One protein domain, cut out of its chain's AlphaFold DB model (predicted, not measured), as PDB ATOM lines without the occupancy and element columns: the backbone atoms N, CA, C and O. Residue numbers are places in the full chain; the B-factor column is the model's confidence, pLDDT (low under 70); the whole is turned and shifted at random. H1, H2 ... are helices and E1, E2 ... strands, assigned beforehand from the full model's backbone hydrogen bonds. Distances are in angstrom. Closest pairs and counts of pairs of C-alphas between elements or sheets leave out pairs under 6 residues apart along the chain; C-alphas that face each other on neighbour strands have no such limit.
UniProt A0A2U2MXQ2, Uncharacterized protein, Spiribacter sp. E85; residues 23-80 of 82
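What this domain is: This is residues 23 to 80 of the 82 residues of an uncharacterized protein of Spiribacter sp. E85 (UniProt A0A2U2MXQ2). A small sheet of three antiparallel strands has one helix, H1, packed over one face, and a second helix, H2, sticks out from this body as a long arm, free from residue 67 on. H2 heads away from the far end of H1 and makes much of the length, while the other face of the sheet is bare. The printed part has 58 residues, with three named strands and two named helices in the order E1, E2, E3, H1, H2; the sheet order is E1 - E2 - E3, and the class is mixed, helices and strands. The whole is only just loose, close to extended, with a radius of gyration of the C-alphas of 15.2 A, and it is flat, spanning 50 by 26 by 13 A.

How they stand to each other: E1, residues 23 to 27, and E2, residues 32 to 37, form a hairpin, antiparallel at 162 degrees, with N 25 and O 34 within hydrogen-bond range at 3.0 A and N 34 and O 25 at 2.8 A. E2 and E3, residues 43 to 46, form the next hairpin, antiparallel at 161 degrees, with N 35 and O 44 within hydrogen-bond range at 2.9 A. The three strands make a meander, each strand the antiparallel neighbour of the one before, and E1 and E3 are its edge strands. H1, residues 52 to 62, is on the sheet at a height over the sheet of 9.4 A, giving two layers, a helix on one face of a sheet. It lies over E2 and, only just, over E3, with 3 of its C-alphas falling there. It runs slantwise to the strands, at 36 degrees to E2 on the local plane. The closest C-alphas of H1 and E2 are those of Gly 52 and Thr 33, 5.7 A apart. H2, residues 65 to 79, is not on the sheet and is apart from E1, E2 and E3. H1 and H2 are close but not clearly touching, their closest C-alphas being those of Asn 60 and Asp 66, 7.1 A apart. They run the same way at a steep tilt of 69.6 degrees, only just short of about perpendicular. In H1 and H2 every O i to N i+4 pair is within hydrogen-bond range.

Where its parts are: E1 begins at C-alpha 23, (189.819, 23.208, 168.973), and is 13.5 A long from first to last C-alpha. E2 measures 16.7 A and E3 10.4 A. H1 begins at C-alpha 52, (181.465, 15.213, 172.224), and measures 15.7 A. H2 measures 21.1 A and ends at C-alpha 79, (162.504, 45.119, 163.578).

The domain as a whole: The two C-alphas farthest apart are those of Glu 29 and Gly 80, at 50.3 A. Residues 60 to 65, of which 60 to 62 belong to H1, stand free, as do residues 67 to 80, of which 67 to 79 belong to H2. Without these stretches the body spans 27 by 24 by 12 A. The printed part has no cut, and its four links are tight. The mean pLDDT of the printed part is 76.8; residues 49 to 51 and 64 to 80 are under 70.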
ATOM      1  N   ALA A  23     189.870  24.537 169.564       90.94
ATOM      2  CA  ALA A  23     189.819  23.208 168.973       90.94
ATOM      3  C   ALA A  23     189.168  22.218 169.943       90.94
ATOM      4  O   ALA A  23     189.189  22.411 171.159       90.94
ATOM      5  N   HIS A  24     188.598  21.144 169.402       89.69
ATOM      6  CA  HIS A  24     188.131  20.017 170.200       89.69
ATOM      7  C   HIS A  24     188.504  18.698 169.530       89.69
ATOM      8  O   HIS A  24     188.549  18.612 168.303       89.69
ATOM      9  N   TRP A  25     188.766  17.677 170.336       87.88
ATOM     10  CA  TRP A  25     189.044  16.320 169.871       87.88
ATOM     11  C   TRP A  25     188.558  15.308 170.905       87.88
ATOM     12  O   TRP A  25     188.397  15.626 172.081       87.88
ATOM     13  N   THR A  26     188.296  14.079 170.465       86.25
ATOM     14  CA  THR A  26     187.877  12.986 171.350       86.25
ATOM     15  C   THR A  26     188.888  11.859 171.266       86.25
ATOM     16  O   THR A  26     189.151  11.351 170.179       86.25
ATOM     17  N   ASN A  27     189.437  11.467 172.410       86.00
ATOM     18  CA  ASN A  27     190.158  10.213 172.542       86.00
ATOM     19  C   ASN A  27     189.119   9.100 172.734       86.00
ATOM     20  O   ASN A  27     188.473   9.029 173.779       86.00
ATOM     21  N   GLN A  28     188.927   8.273 171.704       82.50
ATOM     22  CA  GLN A  28     187.930   7.200 171.719       82.50
ATOM     23  C   GLN A  28     188.317   6.041 172.646       82.50
ATOM     24  O   GLN A  28     187.428   5.446 173.242       82.50
ATOM     25  N   GLU A  29     189.612   5.759 172.807       85.50
ATOM     26  CA  GLU A  29     190.107   4.685 173.681       85.50
ATOM     27  C   GLU A  29     189.851   4.999 175.155       85.50
ATOM     28  O   GLU A  29     189.426   4.138 175.919       85.50
ATOM     29  N   LEU A  30     190.073   6.257 175.546       83.38
ATOM     30  CA  LEU A  30     189.854   6.724 176.916       83.38
ATOM     31  C   LEU A  30     188.423   7.214 177.159       83.38
ATOM     32  O   LEU A  30     188.047   7.472 178.299       83.38
ATOM     33  N   GLY A  31     187.640   7.401 176.098       83.56
ATOM     34  CA  GLY A  31     186.308   7.981 176.190       83.56
ATOM     35  C   GLY A  31     186.300   9.434 176.684       83.56
ATOM     36  O   GLY A  31     185.348   9.851 177.338       83.56
ATOM     37  N   ILE A  32     187.343  10.214 176.377       85.81
ATOM     38  CA  ILE A  32     187.488  11.598 176.857       85.81
ATOM     39  C   ILE A  32     187.417  12.578 175.688       85.81
ATOM     40  O   ILE A  32     188.180  12.468 174.725       85.81
ATOM     41  N   THR A  33     186.551  13.585 175.788       88.19
ATOM     42  CA  THR A  33     186.542  14.739 174.880       88.19
ATOM     43  C   THR A  33     187.280  15.915 175.512       88.19
ATOM     44  O   THR A  33     187.013  16.281 176.654       88.19
ATOM     45  N   PHE A  34     188.167  16.548 174.749       89.62
ATOM     46  CA  PHE A  34     188.899  17.750 175.133       89.62
ATOM     47  C   PHE A  34     188.442  18.941 174.296       89.62
ATOM     48  O   PHE A  34     188.200  18.806 173.096       89.62
ATOM     49  N   ILE A  35     188.359  20.112 174.925       91.44
ATOM     50  CA  ILE A  35     188.183  21.409 174.267       91.44
ATOM     51  C   ILE A  35     189.286  22.335 174.772       91.44
ATOM     52  O   ILE A  35     189.407  22.545 175.979       91.44
ATOM     53  N   GLN A  36     190.087  22.879 173.857       93.81
ATOM     54  CA  GLN A  36     191.253  23.701 174.172       93.81
ATOM     55  C   GLN A  36     191.246  25.001 173.371       93.81
ATOM     56  O   GLN A  36     190.991  25.006 172.168       93.81
ATOM     57  N   CYS A  37     191.582  26.107 174.032       94.38
ATOM     58  CA  CYS A  37     191.866  27.381 173.386       94.38
ATOM     59  C   CYS A  37     193.376  27.579 173.211       94.38
ATOM     60  O   CYS A  37     194.090  27.703 174.201       94.38
ATOM     61  N   SER A  38     193.857  27.730 171.978       94.00
ATOM     62  CA  SER A  38     195.278  28.007 171.700       94.00
ATOM     63  C   SER A  38     195.697  29.447 172.019       94.00
ATOM     64  O   SER A  38     196.882  29.754 172.018       94.00
ATOM     65  N   GLY A  39     194.742  30.349 172.277       91.75
ATOM     66  CA  GLY A  39     195.028  31.749 172.609       91.75
ATOM     67  C   GLY A  39     195.408  31.986 174.074       91.75
ATOM     68  O   GLY A  39     196.201  32.873 174.357       91.75
ATOM     69  N   CYS A  40     194.837  31.221 175.008       92.44
ATOM     70  CA  CYS A  40     195.114  31.349 176.451       92.44
ATOM     71  C   CYS A  40     195.413  30.011 177.141       92.44
ATOM     72  O   CYS A  40     195.496  29.956 178.364       92.44
ATOM     73  N   SER A  41     195.511  28.926 176.372       93.94
ATOM     74  CA  SER A  41     195.739  27.551 176.840       93.94
ATOM     75  C   SER A  41     194.667  26.976 177.774       93.94
ATOM     76  O   SER A  41     194.834  25.875 178.303       93.94
ATOM     77  N   ALA A  42     193.530  27.663 177.942       91.12
ATOM     78  CA  ALA A  42     192.396  27.135 178.691       91.12
ATOM     79  C   ALA A  42     191.933  25.806 178.084       91.12
ATOM     80  O   ALA A  42     191.685  25.721 176.879       91.12
ATOM     81  N   THR A  43     191.813  24.784 178.930       91.81
ATOM     82  CA  THR A  43     191.462  23.421 178.522       91.81
ATOM     83  C   THR A  43     190.363  22.879 179.425       91.81
ATOM     84  O   THR A  43     190.405  23.059 180.641       91.81
ATOM     85  N   VAL A  44     189.378  22.210 178.830       88.81
ATOM     86  CA  VAL A  44     188.320  21.484 179.536       88.81
ATOM     87  C   VAL A  44     188.267  20.063 178.989       88.81
ATOM     88  O   VAL A  44     188.329  19.862 177.776       88.81
ATOM     89  N   SER A  45     188.149  19.083 179.880       88.69
ATOM     90  CA  SER A  45     187.977  17.672 179.545       88.69
ATOM     91  C   SER A  45     186.628  17.153 180.041       88.69
ATOM     92  O   SER A  45     186.108  17.594 181.067       88.69
ATOM     93  N   PHE A  46     186.058  16.212 179.295       85.50
ATOM     94  CA  PHE A  46     184.789  15.554 179.585       85.50
ATOM     95  C   PHE A  46     184.997  14.045 179.472       85.50
ATOM     96  O   PHE A  46     185.339  13.562 178.397       85.50
ATOM     97  N   THR A  47     184.816  13.316 180.571       81.31
ATOM     98  CA  THR A  47     185.132  11.879 180.700       81.31
ATOM     99  C   THR A  47     184.010  10.936 180.259       81.31
ATOM    100  O   THR A  47     184.198   9.726 180.266       81.31
ATOM    101  N   GLU A  48     182.845  11.460 179.873       70.19
ATOM    102  CA  GLU A  48     181.692  10.661 179.440       70.19
ATOM    103  C   GLU A  48     181.525  10.706 177.910       70.19
ATOM    104  O   GLU A  48     180.643  11.374 177.356       70.19
ATOM    105  N   ALA A  49     182.385   9.988 177.182       55.81
ATOM    106  CA  ALA A  49     182.114   9.641 175.786       55.81
ATOM    107  C   ALA A  49     180.812   8.820 175.659       55.81
ATOM    108  O   ALA A  49     180.458   8.084 176.580       55.81
ATOM    109  N   PRO A  50     180.077   8.914 174.529       55.59
ATOM    110  CA  PRO A  50     180.438   9.518 173.237       55.59
ATOM    111  C   PRO A  50     179.919  10.956 173.050       55.59
ATOM    112  O   PRO A  50     179.684  11.414 171.929       55.59
ATOM    113  N   ARG A  51     179.701  11.704 174.132       69.75
ATOM    114  CA  ARG A  51     178.943  12.959 174.097       69.75
ATOM    115  C   ARG A  51     179.794  14.178 173.721       69.75
ATOM    116  O   ARG A  51     179.613  15.253 174.281       69.75
ATOM    117  N   GLY A  52     180.666  14.074 172.711       71.94
ATOM    118  CA  GLY A  52     181.465  15.213 172.224       71.94
ATOM    119  C   GLY A  52     180.610  16.435 171.849       71.94
ATOM    120  O   GLY A  52     181.001  17.581 172.059       71.94
ATOM    121  N   ARG A  53     179.368  16.196 171.411       78.38
ATOM    122  CA  ARG A  53     178.349  17.239 171.237       78.38
ATOM    123  C   ARG A  53     177.984  17.952 172.544       78.38
ATOM    124  O   ARG A  53     177.812  19.165 172.535       78.38
ATOM    125  N   GLU A  54     177.826  17.229 173.648       82.06
ATOM    126  CA  GLU A  54     177.514  17.818 174.957       82.06
ATOM    127  C   GLU A  54     178.702  18.594 175.519       82.06
ATOM    128  O   GLU A  54     178.498  19.667 176.075       82.06
ATOM    129  N   ALA A  55     179.932  18.127 175.286       84.44
ATOM    130  CA  ALA A  55     181.138  18.887 175.607       84.44
ATOM    131  C   ALA A  55     181.129  20.257 174.907       84.44
ATOM    132  O   ALA A  55     181.305  21.296 175.546       84.44
ATOM    133  N   VAL A  56     180.847  20.274 173.597       85.06
ATOM    134  CA  VAL A  56     180.746  21.516 172.813       85.06
ATOM    135  C   VAL A  56     179.586  22.389 173.299       85.06
ATOM    136  O   VAL A  56     179.746  23.599 173.431       85.06
ATOM    137  N   LEU A  57     178.429  21.808 173.623       85.00
ATOM    138  CA  LEU A  57     177.300  22.558 174.187       85.00
ATOM    139  C   LEU A  57     177.646  23.190 175.542       85.00
ATOM    140  O   LEU A  57     177.353  24.366 175.757       85.00
ATOM    141  N   ALA A  58     178.300  22.443 176.431       84.50
ATOM    142  CA  ALA A  58     178.725  22.923 177.741       84.50
ATOM    143  C   ALA A  58     179.778  24.035 177.630       84.50
ATOM    144  O   ALA A  58     179.745  24.990 178.405       84.50
ATOM    145  N   TRP A  59     180.688  23.945 176.659       88.06
ATOM    146  CA  TRP A  59     181.614  25.029 176.333       88.06
ATOM    147  C   TRP A  59     180.869  26.271 175.835       88.06
ATOM    148  O   TRP A  59     181.030  27.358 176.387       88.06
ATOM    149  N   ASN A  60     179.990  26.101 174.847       87.06
ATOM    150  CA  ASN A  60     179.254  27.204 174.228       87.06
ATOM    151  C   ASN A  60     178.348  27.939 175.225       87.06
ATOM    152  O   ASN A  60     178.194  29.158 175.124       87.06
ATOM    153  N   ALA A  61     177.784  27.219 176.199       83.44
ATOM    154  CA  ALA A  61     177.008  27.806 177.288       83.44
ATOM    155  C   ALA A  61     177.858  28.744 178.162       83.44
ATOM    156  O   ALA A  61     177.389  29.814 178.544       83.44
ATOM    157  N   ARG A  62     179.124  28.392 178.431       80.19
ATOM    158  CA  ARG A  62     180.044  29.224 179.229       80.19
ATOM    159  C   ARG A  62     180.505  30.474 178.489       80.19
ATOM    160  O   ARG A  62     180.734  31.493 179.126       80.19
ATOM    161  N   SER A  63     180.606  30.426 177.162       75.12
ATOM    162  CA  SER A  63     181.013  31.579 176.345       75.12
ATOM    163  C   SER A  63     179.956  32.683 176.238       75.12
ATOM    164  O   SER A  63     180.191  33.669 175.546       75.12
ATOM    165  N   GLY A  64     178.774  32.531 176.851       65.75
ATOM    166  CA  GLY A  64     177.698  33.533 176.792       65.75
ATOM    167  C   GLY A  64     177.113  33.747 175.387       65.75
ATOM    168  O   GLY A  64     176.255  34.610 175.184       65.75
ATOM    169  N   VAL A  65     177.539  32.950 174.400       59.47
ATOM    170  CA  VAL A  65     177.096  33.056 173.004       59.47
ATOM    171  C   VAL A  65     175.606  32.764 172.887       59.47
ATOM    172  O   VAL A  65     174.927  33.389 172.078       59.47
ATOM    173  N   ASP A  66     175.064  31.874 173.717       54.44
ATOM    174  CA  ASP A  66     173.634  31.566 173.696       54.44
ATOM    175  C   ASP A  66     172.793  32.800 174.083       54.44
ATOM    176  O   ASP A  66     171.801  33.114 173.427       54.44
ATOM    177  N   GLU A  67     173.242  33.604 175.052       56.03
ATOM    178  CA  GLU A  67     172.553  34.836 175.446       56.03
ATOM    179  C   GLU A  67     172.683  35.939 174.388       56.03
ATOM    180  O   GLU A  67     171.688  36.562 174.015       56.03
ATOM    181  N   GLN A  68     173.867  36.118 173.798       56.12
ATOM    182  CA  GLN A  68     174.068  37.084 172.712       56.12
ATOM    183  C   GLN A  68     173.293  36.710 171.436       56.12
ATOM    184  O   GLN A  68     172.733  37.578 170.758       56.12
ATOM    185  N   VAL A  69     173.211  35.419 171.101       57.38
ATOM    186  CA  VAL A  69     172.424  34.916 169.964       57.38
ATOM    187  C   VAL A  69     170.924  35.050 170.242       57.38
ATOM    188  O   VAL A  69     170.185  35.482 169.349       57.38
ATOM    189  N   ARG A  70     170.459  34.752 171.463       58.28
ATOM    190  CA  ARG A  70     169.066  34.986 171.892       58.28
ATOM    191  C   ARG A  70     168.706  36.472 171.836       58.28
ATOM    192  O   ARG A  70     167.688  36.813 171.232       58.28
ATOM    193  N   ALA A  71     169.563  37.352 172.352       58.91
ATOM    194  CA  ALA A  71     169.376  38.802 172.322       58.91
ATOM    195  C   ALA A  71     169.283  39.341 170.884       58.91
ATOM    196  O   ALA A  71     168.332  40.048 170.543       58.91
ATOM    197  N   ARG A  72     170.195  38.929 169.990       59.38
ATOM    198  CA  ARG A  72     170.164  39.317 168.565       59.38
ATOM    199  C   ARG A  72     168.909  38.814 167.843       59.38
ATOM    200  O   ARG A  72     168.345  39.532 167.016       59.38
ATOM    201  N   ARG A  73     168.441  37.597 168.144       57.50
ATOM    202  CA  ARG A  73     167.196  37.043 167.576       57.50
ATOM    203  C   ARG A  73     165.958  37.797 168.066       57.50
ATOM    204  O   ARG A  73     165.079  38.089 167.255       57.50
ATOM    205  N   ALA A  74     165.904  38.157 169.348       58.34
ATOM    206  CA  ALA A  74     164.836  38.983 169.906       58.34
ATOM    207  C   ALA A  74     164.800  40.382 169.261       58.34
ATOM    208  O   ALA A  74     163.731  40.863 168.888       58.34
ATOM    209  N   GLN A  75     165.966  40.993 169.029       61.34
ATOM    210  CA  GLN A  75     166.090  42.281 168.335       61.34
ATOM    211  C   GLN A  75     165.597  42.233 166.883       61.34
ATOM    212  O   GLN A  75     164.903  43.144 166.440       61.34
ATOM    213  N   ARG A  76     165.910  41.164 166.139       61.84
ATOM    214  CA  ARG A  76     165.437  41.000 164.752       61.84
ATOM    215  C   ARG A  76     163.922  40.830 164.659       61.84
ATOM    216  O   ARG A  76     163.319  41.393 163.755       61.84
ATOM    217  N   ARG A  77     163.296  40.124 165.609       60.12
ATOM    218  CA  ARG A  77     161.827  39.992 165.666       60.12
ATOM    219  C   ARG A  77     161.121  41.330 165.895       60.12
ATOM    220  O   ARG A  77     160.054  41.543 165.340       60.12
ATOM    221  N   ARG A  78     161.739  42.242 166.653       60.47
ATOM    222  CA  ARG A  78     161.208  43.593 166.901       60.47
ATOM    223  C   ARG A  78     161.367  44.556 165.718       60.47
ATOM    224  O   ARG A  78     160.691  45.571 165.686       60.47
ATOM    225  N   ARG A  79     162.258  44.267 164.761       59.75
ATOM    226  CA  ARG A  79     162.504  45.119 163.578       59.75
ATOM    227  C   ARG A  79     161.681  44.745 162.340       59.75
ATOM    228  O   ARG A  79     161.730  45.480 161.369       59.75
ATOM    229  N   GLY A  80     160.959  43.623 162.355       51.66
ATOM    230  CA  GLY A  80     160.145  43.153 161.223       51.66
ATOM    231  C   GLY A  80     158.659  43.524 161.297       51.66
ATOM    232  O   GLY A  80     157.855  42.828 160.693       51.66
TER     233      GLY A  80